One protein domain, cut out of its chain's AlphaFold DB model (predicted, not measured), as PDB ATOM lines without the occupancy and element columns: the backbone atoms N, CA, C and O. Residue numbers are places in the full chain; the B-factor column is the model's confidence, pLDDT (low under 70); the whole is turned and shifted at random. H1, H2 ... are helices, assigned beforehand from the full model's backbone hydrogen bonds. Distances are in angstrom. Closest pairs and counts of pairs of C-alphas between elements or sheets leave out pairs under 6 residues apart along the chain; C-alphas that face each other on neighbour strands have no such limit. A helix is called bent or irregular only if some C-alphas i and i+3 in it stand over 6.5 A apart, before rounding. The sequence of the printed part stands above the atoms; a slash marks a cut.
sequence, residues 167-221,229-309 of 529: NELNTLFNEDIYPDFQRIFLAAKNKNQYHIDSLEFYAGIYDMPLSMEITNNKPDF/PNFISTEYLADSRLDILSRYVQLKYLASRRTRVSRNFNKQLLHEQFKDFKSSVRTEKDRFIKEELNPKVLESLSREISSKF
ATOM      1  N   ASN A 167     -49.569  32.352  65.440       96.38
ATOM      2  CA  ASN A 167     -50.192  31.798  64.235       96.38
ATOM      3  C   ASN A 167     -50.407  32.869  63.156       96.38
ATOM      4  O   ASN A 167     -50.139  32.622  61.976       96.38
ATOM      5  N   GLU A 168     -50.843  34.062  63.556       97.44
ATOM      6  CA  GLU A 168     -50.988  35.210  62.659       97.44
ATOM      7  C   GLU A 168     -49.639  35.603  62.039       97.44
ATOM      8  O   GLU A 168     -49.496  35.627  60.815       97.44
ATOM      9  N   LEU A 169     -48.605  35.790  62.868       97.62
ATOM     10  CA  LEU A 169     -47.250  36.078  62.395       97.62
ATOM     11  C   LEU A 169     -46.686  34.949  61.528       97.62
ATOM     12  O   LEU A 169     -46.043  35.234  60.523       97.62
ATOM     13  N   ASN A 170     -46.949  33.681  61.863       97.62
ATOM     14  CA  ASN A 170     -46.515  32.548  61.045       97.62
ATOM     15  C   ASN A 170     -47.065  32.655  59.618       97.62
ATOM     16  O   ASN A 170     -46.339  32.417  58.657       97.62
ATOM     17  N   THR A 171     -48.330  33.054  59.480       97.00
ATOM     18  CA  THR A 171     -48.967  33.257  58.173       97.00
ATOM     19  C   THR A 171     -48.270  34.382  57.406       97.00
ATOM     20  O   THR A 171     -47.850  34.181  56.270       97.00
ATOM     21  N   LEU A 172     -48.053  35.532  58.052       97.62
ATOM     22  CA  LEU A 172     -47.375  36.680  57.438       97.62
ATOM     23  C   LEU A 172     -45.928  36.374  57.027       97.62
ATOM     24  O   LEU A 172     -45.474  36.822  55.977       97.62
ATOM     25  N   PHE A 173     -45.201  35.598  57.828       98.31
ATOM     26  CA  PHE A 173     -43.833  35.188  57.516       98.31
ATOM     27  C   PHE A 173     -43.776  34.266  56.299       98.31
ATOM     28  O   PHE A 173     -42.899  34.441  55.454       98.31
ATOM     29  N   ASN A 174     -44.717  33.319  56.189       98.25
ATOM     30  CA  ASN A 174     -44.823  32.448  55.023       98.25
ATOM     31  C   ASN A 174     -45.117  33.259  53.751       98.25
ATOM     32  O   ASN A 174     -44.446  33.054  52.742       98.25
ATOM     33  N   GLU A 175     -46.043  34.224  53.810       98.19
ATOM     34  CA  GLU A 175     -46.337  35.113  52.675       98.19
ATOM     35  C   GLU A 175     -45.130  35.971  52.266       98.19
ATOM     36  O   GLU A 175     -44.849  36.109  51.076       98.19
ATOM     37  N   ASP A 176     -44.373  36.508  53.228       98.25
ATOM     38  CA  ASP A 176     -43.209  37.356  52.940       98.25
ATOM     39  C   ASP A 176     -42.097  36.612  52.184       98.25
ATOM     40  O   ASP A 176     -41.485  37.188  51.281       98.25
ATOM     41  N   ILE A 177     -41.819  35.345  52.513       98.38
ATOM     42  CA  ILE A 177     -40.751  34.566  51.849       98.38
ATOM     43  C   ILE A 177     -41.246  33.727  50.666       98.38
ATOM     44  O   ILE A 177     -40.428  33.190  49.912       98.38
ATOM     45  N   TYR A 178     -42.559  33.640  50.441       98.56
ATOM     46  CA  TYR A 178     -43.123  32.845  49.351       98.56
ATOM     47  C   TYR A 178     -42.609  33.251  47.956       98.56
ATOM     48  O   TYR A 178     -42.161  32.365  47.216       98.56
ATOM     49  N   PRO A 179     -42.534  34.547  47.583       98.56
ATOM     50  CA  PRO A 179     -41.977  34.954  46.289       98.56
ATOM     51  C   PRO A 179     -40.506  34.548  46.091       98.56
ATOM     52  O   PRO A 179     -40.078  34.241  44.973       98.56
ATOM     53  N   ASP A 180     -39.716  34.510  47.169       98.56
ATOM     54  CA  ASP A 180     -38.318  34.078  47.116       98.56
ATOM     55  C   ASP A 180     -38.217  32.569  46.827       98.56
ATOM     56  O   ASP A 180     -37.415  32.153  45.980       98.56
ATOM     57  N   PHE A 181     -39.088  31.762  47.443       98.50
ATOM     58  CA  PHE A 181     -39.210  30.327  47.165       98.50
ATOM     59  C   PHE A 181     -39.678  30.061  45.730       98.50
ATOM     60  O   PHE A 181     -39.108  29.205  45.050       98.50
ATOM     61  N   GLN A 182     -40.651  30.825  45.221       98.56
ATOM     62  CA  GLN A 182     -41.095  30.734  43.824       98.56
ATOM     63  C   GLN A 182     -39.946  31.011  42.846       98.56
ATOM     64  O   GLN A 182     -39.756  30.277  41.872       98.56
ATOM     65  N   ARG A 183     -39.127  32.036  43.113       98.50
ATOM     66  CA  ARG A 183     -37.964  32.373  42.279       98.50
ATOM     67  C   ARG A 183     -36.925  31.250  42.262       98.50
ATOM     68  O   ARG A 183     -36.419  30.913  41.190       98.50
ATOM     69  N   ILE A 184     -36.621  30.657  43.421       98.38
ATOM     70  CA  ILE A 184     -35.692  29.520  43.530       98.38
ATOM     71  C   ILE A 184     -36.253  28.295  42.798       98.38
ATOM     72  O   ILE A 184     -35.551  27.674  41.996       98.38
ATOM     73  N   PHE A 185     -37.538  27.999  42.989       98.50
ATOM     74  CA  PHE A 185     -38.239  26.934  42.280       98.50
ATOM     75  C   PHE A 185     -38.141  27.100  40.753       98.50
ATOM     76  O   PHE A 185     -37.769  26.158  40.049       98.50
ATOM     77  N   LEU A 186     -38.423  28.296  40.225       98.44
ATOM     78  CA  LEU A 186     -38.370  28.562  38.783       98.44
ATOM     79  C   LEU A 186     -36.944  28.441  38.231       98.44
ATOM     80  O   LEU A 186     -36.758  27.954  37.113       98.44
ATOM     81  N   ALA A 187     -35.924  28.831  39.001       98.25
ATOM     82  CA  ALA A 187     -34.524  28.624  38.636       98.25
ATOM     83  C   ALA A 187     -34.170  27.126  38.566       98.25
ATOM     84  O   ALA A 187     -33.544  26.679  37.597       98.25
ATOM     85  N   ALA A 188     -34.646  26.327  39.525       98.00
ATOM     86  CA  ALA A 188     -34.445  24.881  39.536       98.00
ATOM     87  C   ALA A 188     -35.146  24.209  38.347       98.00
ATOM     88  O   ALA A 188     -34.523  23.425  37.628       98.00
ATOM     89  N   LYS A 189     -36.411  24.565  38.098       97.62
ATOM     90  CA  LYS A 189     -37.243  24.016  37.019       97.62
ATOM     91  C   LYS A 189     -36.716  24.369  35.626       97.62
ATOM     92  O   LYS A 189     -36.591  23.483  34.786       97.62
ATOM     93  N   ASN A 190     -36.407  25.644  35.379       97.69
ATOM     94  CA  ASN A 190     -36.128  26.147  34.029       97.69
ATOM     95  C   ASN A 190     -34.635  26.163  33.680       97.69
ATOM     96  O   ASN A 190     -34.276  26.045  32.511       97.69
ATOM     97  N   LYS A 191     -33.756  26.327  34.678       97.88
ATOM     98  CA  LYS A 191     -32.311  26.532  34.470       97.88
ATOM     99  C   LYS A 191     -31.439  25.451  35.114       97.88
ATOM    100  O   LYS A 191     -30.223  25.499  34.955       97.88
ATOM    101  N   ASN A 192     -32.028  24.479  35.819       96.94
ATOM    102  CA  ASN A 192     -31.300  23.494  36.630       96.94
ATOM    103  C   ASN A 192     -30.344  24.152  37.649       96.94
ATOM    104  O   ASN A 192     -29.230  23.674  37.871       96.94
ATOM    105  N   GLN A 193     -30.771  25.271  38.243       97.88
ATOM    106  CA  GLN A 193     -30.058  25.991  39.302       97.88
ATOM    107  C   GLN A 193     -30.836  25.855  40.615       97.88
ATOM    108  O   GLN A 193     -31.927  26.398  40.734       97.88
ATOM    109  N   TYR A 194     -30.309  25.099  41.581       96.25
ATOM    110  CA  TYR A 194     -31.109  24.627  42.721       96.25
ATOM    111  C   TYR A 194     -31.093  25.557  43.941       96.25
ATOM    112  O   TYR A 194     -32.102  25.654  44.617       96.25
ATOM    113  N   HIS A 195     -29.989  26.263  44.214       96.94
ATOM    114  CA  HIS A 195     -29.890  27.249  45.307       96.94
ATOM    115  C   HIS A 195     -30.441  26.772  46.674       96.94
ATOM    116  O   HIS A 195     -31.163  27.513  47.336       96.94
ATOM    117  N   ILE A 196     -30.098  25.549  47.101       96.06
ATOM    118  CA  ILE A 196     -30.571  24.952  48.368       96.06
ATOM    119  C   ILE A 196     -30.246  25.851  49.569       96.06
ATOM    120  O   ILE A 196     -31.152  26.201  50.318       96.06
ATOM    121  N   ASP A 197     -29.008  26.340  49.667       93.81
ATOM    122  CA  ASP A 197     -28.577  27.260  50.731       93.81
ATOM    123  C   ASP A 197     -29.427  28.543  50.782       93.81
ATOM    124  O   ASP A 197     -29.596  29.156  51.831       93.81
ATOM    125  N   SER A 198     -29.990  28.972  49.644       96.56
ATOM    126  CA  SER A 198     -30.894  30.126  49.614       96.56
ATOM    127  C   SER A 198     -32.263  29.812  50.219       96.56
ATOM    128  O   SER A 198     -32.842  30.699  50.835       96.56
ATOM    129  N   LEU A 199     -32.780  28.585  50.079       95.31
ATOM    130  CA  LEU A 199     -34.025  28.181  50.749       95.31
ATOM    131  C   LEU A 199     -33.855  28.232  52.270       95.31
ATOM    132  O   LEU A 199     -34.676  28.841  52.954       95.31
ATOM    133  N   GLU A 200     -32.758  27.663  52.775       92.88
ATOM    134  CA  GLU A 200     -32.408  27.709  54.199       92.88
ATOM    135  C   GLU A 200     -32.197  29.148  54.676       92.88
ATOM    136  O   GLU A 200     -32.704  29.526  55.727       92.88
ATOM    137  N   PHE A 201     -31.521  29.986  53.879       96.12
ATOM    138  CA  PHE A 201     -31.337  31.402  54.195       96.12
ATOM    139  C   PHE A 201     -32.671  32.140  54.376       96.12
ATOM    140  O   PHE A 201     -32.840  32.842  55.371       96.12
ATOM    141  N   TYR A 202     -33.618  31.995  53.440       97.31
ATOM    142  CA  TYR A 202     -34.904  32.697  53.524       97.31
ATOM    143  C   TYR A 202     -35.782  32.163  54.660       97.31
ATOM    144  O   TYR A 202     -36.357  32.967  55.390       97.31
ATOM    145  N   ALA A 203     -35.835  30.845  54.869       95.38
ATOM    146  CA  ALA A 203     -36.530  30.256  56.016       95.38
ATOM    147  C   ALA A 203     -35.901  30.702  57.355       95.38
ATOM    148  O   ALA A 203     -36.601  31.046  58.311       95.38
ATOM    149  N   GLY A 204     -34.570  30.808  57.392       94.06
ATOM    150  CA  GLY A 204     -33.795  31.275  58.539       94.06
ATOM    151  C   GLY A 204     -34.016  32.744  58.909       94.06
ATOM    152  O   GLY A 204     -33.734  33.123  60.040       94.06
ATOM    153  N   ILE A 205     -34.587  33.582  58.029       96.62
ATOM    154  CA  ILE A 205     -34.993  34.956  58.394       96.62
ATOM    155  C   ILE A 205     -35.973  34.937  59.576       96.62
ATOM    156  O   ILE A 205     -35.944  35.842  60.420       96.62
ATOM    157  N   TYR A 206     -36.812  33.899  59.637       97.12
ATOM    158  CA  TYR A 206     -37.836  33.711  60.655       97.12
ATOM    159  C   TYR A 206     -37.635  32.444  61.492       97.12
ATOM    160  O   TYR A 206     -38.581  32.014  62.149       97.12
ATOM    161  N   ASP A 207     -36.413  31.903  61.554       93.31
ATOM    162  CA  ASP A 207     -36.095  30.663  62.285       93.31
ATOM    163  C   ASP A 207     -37.103  29.535  61.983       93.31
ATOM    164  O   ASP A 207     -37.541  28.809  62.877       93.31
ATOM    165  N   MET A 208     -37.528  29.429  60.719       94.00
ATOM    166  CA  MET A 208     -38.403  28.355  60.260       94.00
ATOM    167  C   MET A 208     -37.543  27.147  59.892       94.00
ATOM    168  O   MET A 208     -36.778  27.234  58.927       94.00
ATOM    169  N   PRO A 209     -37.642  26.019  60.617       88.25
ATOM    170  CA  PRO A 209     -36.940  24.818  60.224       88.25
ATOM    171  C   PRO A 209     -37.521  24.342  58.893       88.25
ATOM    172  O   PRO A 209     -38.727  24.135  58.748       88.25
ATOM    173  N   LEU A 210     -36.644  24.192  57.908       91.44
ATOM    174  CA  LEU A 210     -36.993  23.622  56.621       91.44
ATOM    175  C   LEU A 210     -36.614  22.149  56.630       91.44
ATOM    176  O   LEU A 210     -35.479  21.804  56.956       91.44
ATOM    177  N   SER A 211     -37.553  21.288  56.251       89.94
ATOM    178  CA  SER A 211     -37.255  19.869  56.116       89.94
ATOM    179  C   SER A 211     -36.233  19.644  55.000       89.94
ATOM    180  O   SER A 211     -36.438  20.060  53.856       89.94
ATOM    181  N   MET A 212     -35.148  18.954  55.335       93.75
ATOM    182  CA  MET A 212     -34.075  18.524  54.442       93.75
ATOM    183  C   MET A 212     -34.020  16.994  54.312       93.75
ATOM    184  O   MET A 212     -33.046  16.441  53.795       93.75
ATOM    185  N   GLU A 213     -35.093  16.302  54.712       92.44
ATOM    186  CA  GLU A 213     -35.215  14.838  54.711       92.44
ATOM    187  C   GLU A 213     -34.830  14.186  53.387       92.44
ATOM    188  O   GLU A 213     -34.183  13.136  53.350       92.44
ATOM    189  N   ILE A 214     -35.225  14.814  52.277       96.31
ATOM    190  CA  ILE A 214     -35.009  14.284  50.934       96.31
ATOM    191  C   ILE A 214     -33.517  14.305  50.605       96.31
ATOM    192  O   ILE A 214     -32.957  13.279  50.214       96.31
ATOM    193  N   THR A 215     -32.856  15.453  50.777       95.81
ATOM    194  CA  THR A 215     -31.419  15.593  50.486       95.81
ATOM    195  C   THR A 215     -30.540  14.830  51.472       95.81
ATOM    196  O   THR A 215     -29.584  14.178  51.042       95.81
ATOM    197  N   ASN A 216     -30.896  14.838  52.758       93.75
ATOM    198  CA  ASN A 216     -30.204  14.092  53.810       93.75
ATOM    199  C   ASN A 216     -30.460  12.580  53.732       93.75
ATOM    200  O   ASN A 216     -29.673  11.789  54.262       93.75
ATOM    201  N   ASN A 217     -31.537  12.175  53.053       95.25
ATOM    202  CA  ASN A 217     -32.031  10.805  52.953       95.25
ATOM    203  C   ASN A 217     -32.160  10.114  54.315       95.25
ATOM    204  O   ASN A 217     -31.723   8.978  54.529       95.25
ATOM    205  N   LYS A 218     -32.717  10.865  55.259       89.31
ATOM    206  CA  LYS A 218     -33.039  10.449  56.618       89.31
ATOM    207  C   LYS A 218     -34.252  11.264  57.053       89.31
ATOM    208  O   LYS A 218     -34.310  12.429  56.680       89.31
ATOM    209  N   PRO A 219     -35.187  10.694  57.826       79.00
ATOM    210  CA  PRO A 219     -36.213  11.495  58.474       79.00
ATOM    211  C   PRO A 219     -35.546  12.553  59.355       79.00
ATOM    212  O   PRO A 219     -34.591  12.238  60.077       79.00
ATOM    213  N   ASP A 220     -36.056  13.775  59.323       76.56
ATOM    214  CA  ASP A 220     -35.659  14.882  60.178       76.56
ATOM    215  C   ASP A 220     -36.401  14.626  61.486       76.56
ATOM    216  O   ASP A 220     -37.387  15.269  61.836       76.56
ATOM    217  N   PHE A 221     -36.000  13.549  62.160       52.25
ATOM    218  CA  PHE A 221     -36.691  13.058  63.334       52.25
ATOM    219  C   PHE A 221     -36.374  13.985  64.504       52.25
ATOM    220  O   PHE A 221     -35.465  13.744  65.294       52.25
ATOM    221  N   PRO A 229     -47.841  20.825  77.558       81.44
ATOM    222  CA  PRO A 229     -48.872  21.557  76.835       81.44
ATOM    223  C   PRO A 229     -48.843  23.054  77.156       81.44
ATOM    224  O   PRO A 229     -49.515  23.828  76.466       81.44
ATOM    225  N   ASN A 230     -48.104  23.469  78.187       83.06
ATOM    226  CA  ASN A 230     -47.843  24.838  78.612       83.06
ATOM    227  C   ASN A 230     -46.575  25.443  78.043       83.06
ATOM    228  O   ASN A 230     -46.465  26.657  78.072       83.06
ATOM    229  N   PHE A 231     -45.688  24.665  77.441       92.00
ATOM    230  CA  PHE A 231     -44.585  25.202  76.670       92.00
ATOM    231  C   PHE A 231     -45.094  25.785  75.344       92.00
ATOM    232  O   PHE A 231     -45.941  25.207  74.649       92.00
ATOM    233  N   ILE A 232     -44.575  26.954  74.975       93.88
ATOM    234  CA  ILE A 232     -44.790  27.549  73.656       93.88
ATOM    235  C   ILE A 232     -43.451  27.540  72.926       93.88
ATOM    236  O   ILE A 232     -42.500  28.188  73.357       93.88
ATOM    237  N   SER A 233     -43.367  26.814  71.807       93.06
ATOM    238  CA  SER A 233     -42.157  26.825  70.980       93.06
ATOM    239  C   SER A 233     -41.922  28.213  70.383       93.06
ATOM    240  O   SER A 233     -42.864  28.885  69.953       93.06
ATOM    241  N   THR A 234     -40.663  28.642  70.317       94.44
ATOM    242  CA  THR A 234     -40.255  29.847  69.579       94.44
ATOM    243  C   THR A 234     -40.171  29.601  68.072       94.44
ATOM    244  O   THR A 234     -40.261  30.546  67.303       94.44
ATOM    245  N   GLU A 235     -40.087  28.347  67.627       92.50
ATOM    246  CA  GLU A 235     -39.963  28.005  66.205       92.50
ATOM    247  C   GLU A 235     -41.258  28.291  65.438       92.50
ATOM    248  O   GLU A 235     -42.364  28.075  65.945       92.50
ATOM    249  N   TYR A 236     -41.119  28.814  64.226       95.00
ATOM    250  CA  TYR A 236     -42.218  29.061  63.290       95.00
ATOM    251  C   TYR A 236     -42.246  27.947  62.249       95.00
ATOM    252  O   TYR A 236     -41.225  27.321  62.009       95.00
ATOM    253  N   LEU A 237     -43.393  27.672  61.632       93.44
ATOM    254  CA  LEU A 237     -43.537  26.536  60.721       93.44
ATOM    255  C   LEU A 237     -43.708  27.016  59.283       93.44
ATOM    256  O   LEU A 237     -44.589  27.832  58.993       93.44
ATOM    257  N   ALA A 238     -42.894  26.455  58.390       95.50
ATOM    258  CA  ALA A 238     -43.121  26.553  56.957       95.50
ATOM    259  C   ALA A 238     -44.459  25.883  56.613       95.50
ATOM    260  O   ALA A 238     -44.742  24.766  57.053       95.50
ATOM    261  N   ASP A 239     -45.295  26.580  55.853       95.88
ATOM    262  CA  ASP A 239     -46.564  26.044  55.387       95.88
ATOM    263  C   ASP A 239     -46.369  25.017  54.259       95.88
ATOM    264  O   ASP A 239     -45.260  24.763  53.772       95.88
ATOM    265  N   SER A 240     -47.476  24.416  53.822       96.62
ATOM    266  CA  SER A 240     -47.465  23.414  52.758       96.62
ATOM    267  C   SER A 240     -46.905  23.945  51.438       96.62
ATOM    268  O   SER A 240     -46.301  23.177  50.691       96.62
ATOM    269  N   ARG A 241     -47.050  25.242  51.136       98.31
ATOM    270  CA  ARG A 241     -46.556  25.820  49.881       98.31
ATOM    271  C   ARG A 241     -45.036  25.869  49.886       98.31
ATOM    272  O   ARG A 241     -44.408  25.398  48.937       98.31
ATOM    273  N   LEU A 242     -44.442  26.400  50.956       97.75
ATOM    274  CA  LEU A 242     -42.987  26.479  51.092       97.75
ATOM    275  C   LEU A 242     -42.347  25.089  51.142       97.75
ATOM    276  O   LEU A 242     -41.345  24.854  50.458       97.75
ATOM    277  N   ASP A 243     -42.950  24.159  51.887       96.69
ATOM    278  CA  ASP A 243     -42.505  22.765  51.968       96.69
ATOM    279  C   ASP A 243     -42.527  22.084  50.589       96.69
ATOM    280  O   ASP A 243     -41.510  21.544  50.148       96.69
ATOM    281  N   ILE A 244     -43.631  22.191  49.839       98.19
ATOM    282  CA  ILE A 244     -43.748  21.637  48.480       98.19
ATOM    283  C   ILE A 244     -42.665  22.202  47.553       98.19
ATOM    284  O   ILE A 244     -42.003  21.441  46.836       98.19
ATOM    285  N   LEU A 245     -42.458  23.524  47.550       98.44
ATOM    286  CA  LEU A 245     -41.445  24.143  46.695       98.44
ATOM    287  C   LEU A 245     -40.031  23.694  47.085       98.44
ATOM    288  O   LEU A 245     -39.249  23.334  46.202       98.44
ATOM    289  N   SER A 246     -39.721  23.630  48.383       98.06
ATOM    290  CA  SER A 246     -38.441  23.115  48.878       98.06
ATOM    291  C   SER A 246     -38.207  21.664  48.457       98.06
ATOM    292  O   SER A 246     -37.189  21.351  47.831       98.06
ATOM    293  N   ARG A 247     -39.176  20.775  48.708       98.00
ATOM    294  CA  ARG A 247     -39.089  19.355  48.345       98.00
ATOM    295  C   ARG A 247     -38.886  19.166  46.848       98.00
ATOM    296  O   ARG A 247     -38.064  18.344  46.446       98.00
ATOM    297  N   TYR A 248     -39.564  19.950  46.007       98.56
ATOM    298  CA  TYR A 248     -39.328  19.911  44.562       98.56
ATOM    299  C   TYR A 248     -37.873  20.232  44.212       98.56
ATOM    300  O   TYR A 248     -37.252  19.503  43.435       98.56
ATOM    301  N   VAL A 249     -37.321  21.306  44.783       98.50
ATOM    302  CA  VAL A 249     -35.940  21.731  44.527       98.50
ATOM    303  C   VAL A 249     -34.952  20.659  44.996       98.50
ATOM    304  O   VAL A 249     -34.034  20.316  44.249       98.50
ATOM    305  N   GLN A 250     -35.179  20.058  46.167       98.19
ATOM    306  CA  GLN A 250     -34.396  18.937  46.697       98.19
ATOM    307  C   GLN A 250     -34.430  17.706  45.777       98.19
ATOM    308  O   GLN A 250     -33.387  17.158  45.412       98.19
ATOM    309  N   LEU A 251     -35.621  17.297  45.334       98.38
ATOM    310  CA  LEU A 251     -35.810  16.179  44.407       98.38
ATOM    311  C   LEU A 251     -35.122  16.441  43.064       98.38
ATOM    312  O   LEU A 251     -34.441  15.565  42.527       98.38
ATOM    313  N   LYS A 252     -35.251  17.659  42.528       98.38
ATOM    314  CA  LYS A 252     -34.585  18.080  41.290       98.38
ATOM    315  C   LYS A 252     -33.066  18.118  41.430       98.38
ATOM    316  O   LYS A 252     -32.364  17.673  40.519       98.38
ATOM    317  N   TYR A 253     -32.560  18.593  42.564       98.19
ATOM    318  CA  TYR A 253     -31.141  18.552  42.887       98.19
ATOM    319  C   TYR A 253     -30.631  17.109  42.902       98.19
ATOM    320  O   TYR A 253     -29.653  16.801  42.220       98.19
ATOM    321  N   LEU A 254     -31.318  16.188  43.583       97.81
ATOM    322  CA  LEU A 254     -30.930  14.777  43.614       97.81
ATOM    323  C   LEU A 254     -31.030  14.092  42.251       97.81
ATOM    324  O   LEU A 254     -30.159  13.286  41.924       97.81
ATOM    325  N   ALA A 255     -32.040  14.412  41.442       97.81
ATOM    326  CA  ALA A 255     -32.218  13.861  40.098       97.81
ATOM    327  C   ALA A 255     -31.157  14.361  39.095       97.81
ATOM    328  O   ALA A 255     -30.874  13.701  38.094       97.81
ATOM    329  N   SER A 256     -30.513  15.498  39.379       97.56
ATOM    330  CA  SER A 256     -29.466  16.087  38.542       97.56
ATOM    331  C   SER A 256     -28.296  15.140  38.289       97.56
ATOM    332  O   SER A 256     -27.804  14.475  39.202       97.56
ATOM    333  N   ARG A 257     -27.735  15.152  37.075       96.31
ATOM    334  CA  ARG A 257     -26.519  14.379  36.745       96.31
ATOM    335  C   ARG A 257     -25.288  14.805  37.553       96.31
ATOM    336  O   ARG A 257     -24.355  14.021  37.686       96.31
ATOM    337  N   ARG A 258     -25.270  16.041  38.066       95.75
ATOM    338  CA  ARG A 258     -24.127  16.604  38.806       95.75
ATOM    339  C   ARG A 258     -24.051  16.103  40.248       95.75
ATOM    340  O   ARG A 258     -22.963  16.029  40.810       95.75
ATOM    341  N   THR A 259     -25.185  15.730  40.825       96.31
ATOM    342  CA  THR A 259     -25.278  15.369  42.240       96.31
ATOM    343  C   THR A 259     -24.830  13.931  42.451       96.31
ATOM    344  O   THR A 259     -25.371  13.006  41.842       96.31
ATOM    345  N   ARG A 260     -23.851  13.722  43.331       96.81
ATOM    346  CA  ARG A 260     -23.410  12.392  43.764       96.81
ATOM    347  C   ARG A 260     -23.994  12.119  45.146       96.81
ATOM    348  O   ARG A 260     -23.955  12.997  45.997       96.81
ATOM    349  N   VAL A 261     -24.526  10.918  45.355       96.12
ATOM    350  CA  VAL A 261     -25.043  10.484  46.661       96.12
ATOM    351  C   VAL A 261     -24.112   9.451  47.292       96.12
ATOM    352  O   VAL A 261     -23.315   8.817  46.595       96.12
ATOM    353  N   SER A 262     -24.215   9.274  48.608       94.25
ATOM    354  CA  SER A 262     -23.500   8.215  49.329       94.25
ATOM    355  C   SER A 262     -23.898   6.817  48.830       94.25
ATOM    356  O   SER A 262     -25.007   6.612  48.342       94.25
ATOM    357  N   ARG A 263     -23.018   5.821  48.996       93.31
ATOM    358  CA  ARG A 263     -23.323   4.412  48.670       93.31
ATOM    359  C   ARG A 263     -24.493   3.858  49.488       93.31
ATOM    360  O   ARG A 263     -25.230   3.018  48.988       93.31
ATOM    361  N   ASN A 264     -24.683   4.370  50.704       91.38
ATOM    362  CA  ASN A 264     -25.737   3.944  51.629       91.38
ATOM    363  C   ASN A 264     -27.027   4.768  51.469       91.38
ATOM    364  O   ASN A 264     -27.815   4.878  52.402       91.38
ATOM    365  N   PHE A 265     -27.216   5.412  50.316       94.75
ATOM    366  CA  PHE A 265     -28.405   6.202  50.034       94.75
ATOM    367  C   PHE A 265     -29.636   5.284  49.967       94.75
ATOM    368  O   PHE A 265     -29.740   4.426  49.086       94.75
ATOM    369  N   ASN A 266     -30.569   5.455  50.904       94.00
ATOM    370  CA  ASN A 266     -31.809   4.694  50.970       94.00
ATOM    371  C   ASN A 266     -32.753   5.104  49.823       94.00
ATOM    372  O   ASN A 266     -33.440   6.123  49.872       94.00
ATOM    373  N   LYS A 267     -32.773   4.314  48.748       95.19
ATOM    374  CA  LYS A 267     -33.623   4.588  47.579       95.19
ATOM    375  C   LYS A 267     -35.107   4.438  47.906       95.19
ATOM    376  O   LYS A 267     -35.914   5.173  47.349       95.19
ATOM    377  N   GLN A 268     -35.461   3.500  48.784       93.00
ATOM    378  CA  GLN A 268     -36.850   3.266  49.163       93.00
ATOM    379  C   GLN A 268     -37.435   4.501  49.852       93.00
ATOM    380  O   GLN A 268     -38.468   4.993  49.406       93.00
ATOM    381  N   LEU A 269     -36.718   5.056  50.835       93.06
ATOM    382  CA  LEU A 269     -37.122   6.288  51.513       93.06
ATOM    383  C   LEU A 269     -37.287   7.448  50.521       93.06
ATOM    384  O   LEU A 269     -38.296   8.141  50.567       93.06
ATOM    385  N   LEU A 270     -36.364   7.624  49.564       96.25
ATOM    386  CA  LEU A 270     -36.509   8.654  48.522       96.25
ATOM    387  C   LEU A 270     -37.815   8.493  47.717       96.25
ATOM    388  O   LEU A 270     -38.484   9.482  47.422       96.25
ATOM    389  N   HIS A 271     -38.183   7.265  47.342       95.62
ATOM    390  CA  HIS A 271     -39.417   7.008  46.587       95.62
ATOM    391  C   HIS A 271     -40.679   7.181  47.435       95.62
ATOM    392  O   HIS A 271     -41.689   7.670  46.925       95.62
ATOM    393  N   GLU A 272     -40.628   6.825  48.717       93.56
ATOM    394  CA  GLU A 272     -41.702   7.092  49.679       93.56
ATOM    395  C   GLU A 272     -41.914   8.600  49.853       93.56
ATOM    396  O   GLU A 272     -43.034   9.081  49.679       93.56
ATOM    397  N   GLN A 273     -40.835   9.359  50.045       94.69
ATOM    398  CA  GLN A 273     -40.849  10.822  50.121       94.69
ATOM    399  C   GLN A 273     -41.358  11.469  48.825       94.69
ATOM    400  O   GLN A 273     -42.132  12.423  48.854       94.69
ATOM    401  N   PHE A 274     -40.999  10.925  47.657       97.19
ATOM    402  CA  PHE A 274     -41.547  11.390  46.380       97.19
ATOM    403  C   PHE A 274     -43.054  11.114  46.248       97.19
ATOM    404  O   PHE A 274     -43.797  11.930  45.692       97.19
ATOM    405  N   LYS A 275     -43.527   9.965  46.743       95.88
ATOM    406  CA  LYS A 275     -44.955   9.626  46.764       95.88
ATOM    407  C   LYS A 275     -45.727  10.564  47.692       95.88
ATOM    408  O   LYS A 275     -46.785  11.040  47.280       95.88
ATOM    409  N   ASP A 276     -45.193  10.835  48.881       94.62
ATOM    410  CA  ASP A 276     -45.750  11.797  49.835       94.62
ATOM    411  C   ASP A 276     -45.822  13.202  49.222       94.62
ATOM    412  O   ASP A 276     -46.905  13.765  49.093       94.62
ATOM    413  N   PHE A 277     -44.713  13.688  48.655       97.25
ATOM    414  CA  PHE A 277     -44.660  14.946  47.903       97.25
ATOM    415  C   PHE A 277     -45.751  15.043  46.821       97.25
ATOM    416  O   PHE A 277     -46.459  16.046  46.729       97.25
ATOM    417  N   LYS A 278     -45.947  13.992  46.010       97.69
ATOM    418  CA  LYS A 278     -47.024  13.965  45.003       97.69
ATOM    419  C   LYS A 278     -48.418  14.040  45.623       97.69
ATOM    420  O   LYS A 278     -49.324  14.557  44.972       97.69
ATOM    421  N   SER A 279     -48.610  13.466  46.809       96.50
ATOM    422  CA  SER A 279     -49.864  13.567  47.551       96.50
ATOM    423  C   SER A 279     -50.103  15.009  47.994       96.50
ATOM    424  O   SER A 279     -51.146  15.567  47.658       96.50
ATOM    425  N   SER A 280     -49.102  15.644  48.611       95.50
ATOM    426  CA  SER A 280     -49.173  17.037  49.070       95.50
ATOM    427  C   SER A 280     -49.477  18.006  47.925       95.50
ATOM    428  O   SER A 280     -50.387  18.825  48.031       95.50
ATOM    429  N   VAL A 281     -48.818  17.848  46.768       97.50
ATOM    430  CA  VAL A 281     -49.095  18.664  45.568       97.50
ATOM    431  C   VAL A 281     -50.543  18.512  45.082       97.50
ATOM    432  O   VAL A 281     -51.123  19.469  44.577       97.50
ATOM    433  N   ARG A 282     -51.154  17.327  45.215       97.00
ATOM    434  CA  ARG A 282     -52.545  17.096  44.781       97.00
ATOM    435  C   ARG A 282     -53.570  17.733  45.712       97.00
ATOM    436  O   ARG A 282     -54.638  18.114  45.239       97.00
ATOM    437  N   THR A 283     -53.284  17.786  47.009       97.25
ATOM    438  CA  THR A 283     -54.183  18.379  48.010       97.25
ATOM    439  C   THR A 283     -54.032  19.893  48.106       97.25
ATOM    440  O   THR A 283     -54.965  20.566  48.545       97.25
ATOM    441  N   GLU A 284     -52.889  20.429  47.679       97.44
ATOM    442  CA  GLU A 284     -52.604  21.860  47.695       97.44
ATOM    443  C   GLU A 284     -53.513  22.640  46.732       97.44
ATOM    444  O   GLU A 284     -53.781  22.245  45.591       97.44
ATOM    445  N   LYS A 285     -54.034  23.770  47.214       97.81
ATOM    446  CA  LYS A 285     -54.983  24.614  46.491       97.81
ATOM    447  C   LYS A 285     -54.330  25.809  45.816       97.81
ATOM    448  O   LYS A 285     -54.963  26.333  44.893       97.81
ATOM    449  N   ASP A 286     -53.127  26.190  46.239       98.12
ATOM    450  CA  ASP A 286     -52.369  27.316  45.703       98.12
ATOM    451  C   ASP A 286     -52.276  27.293  44.165       98.12
ATOM    452  O   ASP A 286     -52.038  26.260  43.526       98.12
ATOM    453  N   ARG A 287     -52.505  28.464  43.562       98.31
ATOM    454  CA  ARG A 287     -52.577  28.632  42.109       98.31
ATOM    455  C   ARG A 287     -51.234  28.369  41.433       98.31
ATOM    456  O   ARG A 287     -51.199  27.648  40.437       98.31
ATOM    457  N   PHE A 288     -50.154  28.934  41.967       98.44
ATOM    458  CA  PHE A 288     -48.816  28.784  41.404       98.44
ATOM    459  C   PHE A 288     -48.392  27.315  41.438       98.44
ATOM    460  O   PHE A 288     -47.946  26.785  40.425       98.44
ATOM    461  N   ILE A 289     -48.621  26.620  42.556       98.44
ATOM    462  CA  ILE A 289     -48.312  25.189  42.678       98.44
ATOM    463  C   ILE A 289     -49.089  24.364  41.645       98.44
ATOM    464  O   ILE A 289     -48.494  23.535  40.960       98.44
ATOM    465  N   LYS A 290     -50.389  24.612  41.453       98.19
ATOM    466  CA  LYS A 290     -51.189  23.889  40.447       98.19
ATOM    467  C   LYS A 290     -50.714  24.113  39.014       98.19
ATOM    468  O   LYS A 290     -50.679  23.167  38.225       98.19
ATOM    469  N   GLU A 291     -50.378  25.353  38.671       98.12
ATOM    470  CA  GLU A 291     -49.910  25.717  37.332       98.12
ATOM    471  C   GLU A 291     -48.512  25.129  37.067       98.12
ATOM    472  O   GLU A 291     -48.272  24.461  36.051       98.12
ATOM    473  N   GLU A 292     -47.600  25.300  38.023       98.38
ATOM    474  CA  GLU A 292     -46.185  25.000  37.854       98.38
ATOM    475  C   GLU A 292     -45.806  23.538  38.126       98.38
ATOM    476  O   GLU A 292     -44.878  23.032  37.480       98.38
ATOM    477  N   LEU A 293     -46.521  22.850  39.024       98.06
ATOM    478  CA  LEU A 293     -46.340  21.436  39.393       98.06
ATOM    479  C   LEU A 293     -47.470  20.545  38.854       98.06
ATOM    480  O   LEU A 293     -47.925  19.600  39.497       98.06
ATOM    481  N   ASN A 294     -47.898  20.819  37.622       97.38
ATOM    482  CA  ASN A 294     -48.900  20.024  36.920       97.38
ATOM    483  C   ASN A 294     -48.446  18.560  36.661       97.38
ATOM    484  O   ASN A 294     -47.252  18.237  36.750       97.38
ATOM    485  N   PRO A 295     -49.370  17.648  36.285       98.12
ATOM    486  CA  PRO A 295     -49.068  16.222  36.130       98.12
ATOM    487  C   PRO A 295     -47.880  15.906  35.210       98.12
ATOM    488  O   PRO A 295     -47.108  14.997  35.509       98.12
ATOM    489  N   LYS A 296     -47.681  16.687  34.139       98.00
ATOM    490  CA  LYS A 296     -46.569  16.504  33.194       98.00
ATOM    491  C   LYS A 296     -45.213  16.776  33.851       98.00
ATOM    492  O   LYS A 296     -44.252  16.044  33.610       98.00
ATOM    493  N   VAL A 297     -45.125  17.811  34.691       97.81
ATOM    494  CA  VAL A 297     -43.899  18.137  35.442       97.81
ATOM    495  C   VAL A 297     -43.596  17.045  36.467       97.81
ATOM    496  O   VAL A 297     -42.452  16.593  36.552       97.81
ATOM    497  N   LEU A 298     -44.615  16.563  37.186       98.25
ATOM    498  CA  LEU A 298     -44.468  15.473  38.157       98.25
ATOM    499  C   LEU A 298     -44.039  14.156  37.496       98.25
ATOM    500  O   LEU A 298     -43.207  13.436  38.042       98.25
ATOM    501  N   GLU A 299     -44.567  13.841  36.313       97.88
ATOM    502  CA  GLU A 299     -44.164  12.662  35.542       97.88
ATOM    503  C   GLU A 299     -42.722  12.776  35.025       97.88
ATOM    504  O   GLU A 299     -41.962  11.810  35.095       97.88
ATOM    505  N   SER A 300     -42.306  13.957  34.552       97.81
ATOM    506  CA  SER A 300     -40.906  14.204  34.178       97.81
ATOM    507  C   SER A 300     -39.968  13.979  35.360       97.81
ATOM    508  O   SER A 300     -39.020  13.206  35.248       97.81
ATOM    509  N   LEU A 301     -40.271  14.589  36.509       98.19
ATOM    510  CA  LEU A 301     -39.471  14.433  37.720       98.19
ATOM    511  C   LEU A 301     -39.434  12.971  38.190       98.19
ATOM    512  O   LEU A 301     -38.368  12.464  38.526       98.19
ATOM    513  N   SER A 302     -40.567  12.265  38.134       97.88
ATOM    514  CA  SER A 302     -40.633  10.837  38.459       97.88
ATOM    515  C   SER A 302     -39.716  10.000  37.568       97.88
ATOM    516  O   SER A 302     -39.010   9.133  38.077       97.88
ATOM    517  N   ARG A 303     -39.698  10.256  36.251       98.25
ATOM    518  CA  ARG A 303     -38.812   9.547  35.314       98.25
ATOM    519  C   ARG A 303     -37.343   9.835  35.597       98.25
ATOM    520  O   ARG A 303     -36.539   8.909  35.577       98.25
ATOM    521  N   GLU A 304     -36.998  11.087  35.884       98.00
ATOM    522  CA  GLU A 304     -35.628  11.479  36.228       98.00
ATOM    523  C   GLU A 304     -35.145  10.786  37.516       98.00
ATOM    524  O   GLU A 304     -34.054  10.213  37.530       98.00
ATOM    525  N   ILE A 305     -35.976  10.761  38.566       98.00
ATOM    526  CA  ILE A 305     -35.671  10.073  39.830       98.00
ATOM    527  C   ILE A 305     -35.532   8.568  39.605       98.00
ATOM    528  O   ILE A 305     -34.506   7.997  39.967       98.00
ATOM    529  N   SER A 306     -36.513   7.920  38.972       97.12
ATOM    530  CA  SER A 306     -36.494   6.468  38.743       97.12
ATOM    531  C   SER A 306     -35.346   6.026  37.838       97.12
ATOM    532  O   SER A 306     -34.773   4.962  38.053       97.12
ATOM    533  N   SER A 307     -34.973   6.847  36.849       97.19
ATOM    534  CA  SER A 307     -33.825   6.573  35.983       97.19
ATOM    535  C   SER A 307     -32.503   6.604  36.747       97.19
ATOM    536  O   SER A 307     -31.580   5.883  36.373       97.19
ATOM    537  N   LYS A 308     -32.381   7.451  37.773       97.31
ATOM    538  CA  LYS A 308     -31.153   7.584  38.563       97.31
ATOM    539  C   LYS A 308     -31.122   6.641  39.771       97.31
ATOM    540  O   LYS A 308     -30.054   6.163  40.145       97.31
ATOM    541  N   PHE A 309     -32.282   6.356  40.357       96.62
ATOM    542  CA  PHE A 309     -32.455   5.572  41.579       96.62
ATOM    543  C   PHE A 309     -33.537   4.490  41.385       96.62
ATOM    544  O   PHE A 309     -34.670   4.674  41.827       96.62
TER     545      PHE A 309
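What this domain is: This is residues 167 to 221 and 229 to 309 of the 529 residues of an uncharacterized protein of Algoriphagus yeomjeoni (UniProt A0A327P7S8). One helix, H4, runs through the middle, and H1b, H2, H3, H5 and H7 pack round it: H1b along one side with H2 folded back beside it in a helical hairpin, H5 and H7 on other sides, and the short H3 on the part of H4 from residue 247 to 254, while the short H6 lies between H5 and H7 along the chain and is near H1b. The first arm, H1a, reaches away from this core, and residues 229 to 237 run in from one far end. The printed part has 136 residues, with seven named helices, H1 to H7 in chain order, and no named strand; the class is all helix. It is compact, with a radius of gyration of the C-alphas of 15.0 A and spans of 46 by 33 by 26 A.

How they stand to each other: H1, residues 167 to 191, was assigned as one helix by its hydrogen bonds but is bent, C-alphas 176 and 179 being 7.2 A apart; its arms H1a, residues 167 to 176, and H1b, residues 179 to 191, stand at a steep tilt of 43 degrees. H1b, with residues 180 to 184 alone, touches H2, residues 196 to 204, in a hairpin, opposite ways at a shallow tilt of 6 degrees; the closest C-alphas, of Phe 181 and Leu 199, are 6.7 A apart. H3 is residues 213 to 216. The hub is H4, residues 240 to 255, and its residues 247 to 254 alone touch H3, with the C-alphas of Thr 215 and Gln 250 closest at 5.9 A. H1b touches H4 the same way at a shallow tilt of 25 degrees, with the C-alphas of Ala 188 and Val 249 closest at 6.1 A. H4, H5, residues 267 to 283, and H7, residues 295 to 308, form an up and down bundle, each running against the one before it. H4 and H5 form a hairpin at a steep tilt of 37 degrees, only just past shallow, with the C-alphas of Ile 244 and Val 281 closest at 6.8 A. H4, with residues 251 to 255 alone, touches H7, with the C-alphas of Ala 255 and Ile 305 closest at 5.1 A. H6, residues 287 to 292, and H1b are near each other. Every O i to N i+4 pair is within hydrogen-bond range in H1a, H1b, H2, H4, H5, H6 and H7; H3 is too short for such a pair.

Where its parts are: H1a begins at C-alpha 167, (-50.192, 31.798, 64.235), and H1b is 17.4 A long. H4 is 22.0 A long from C-alpha 240, (-47.465, 23.414, 52.758). H5 is 24.8 A long, and H7, 20.0 A long, ends at C-alpha 308, (-31.153, 7.584, 38.563).

The domain as a whole: The C-alphas of Asn 230 and Ser 307, the two farthest apart, are 48.4 A apart. Residues 222 to 228 are not printed, and C-alphas 221 and 229 are 20.1 A apart across the cut. The link from H4 to H5 is long, with 11 residues. The mean pLDDT of the printed part is 95.7, and residue 221 is under 70.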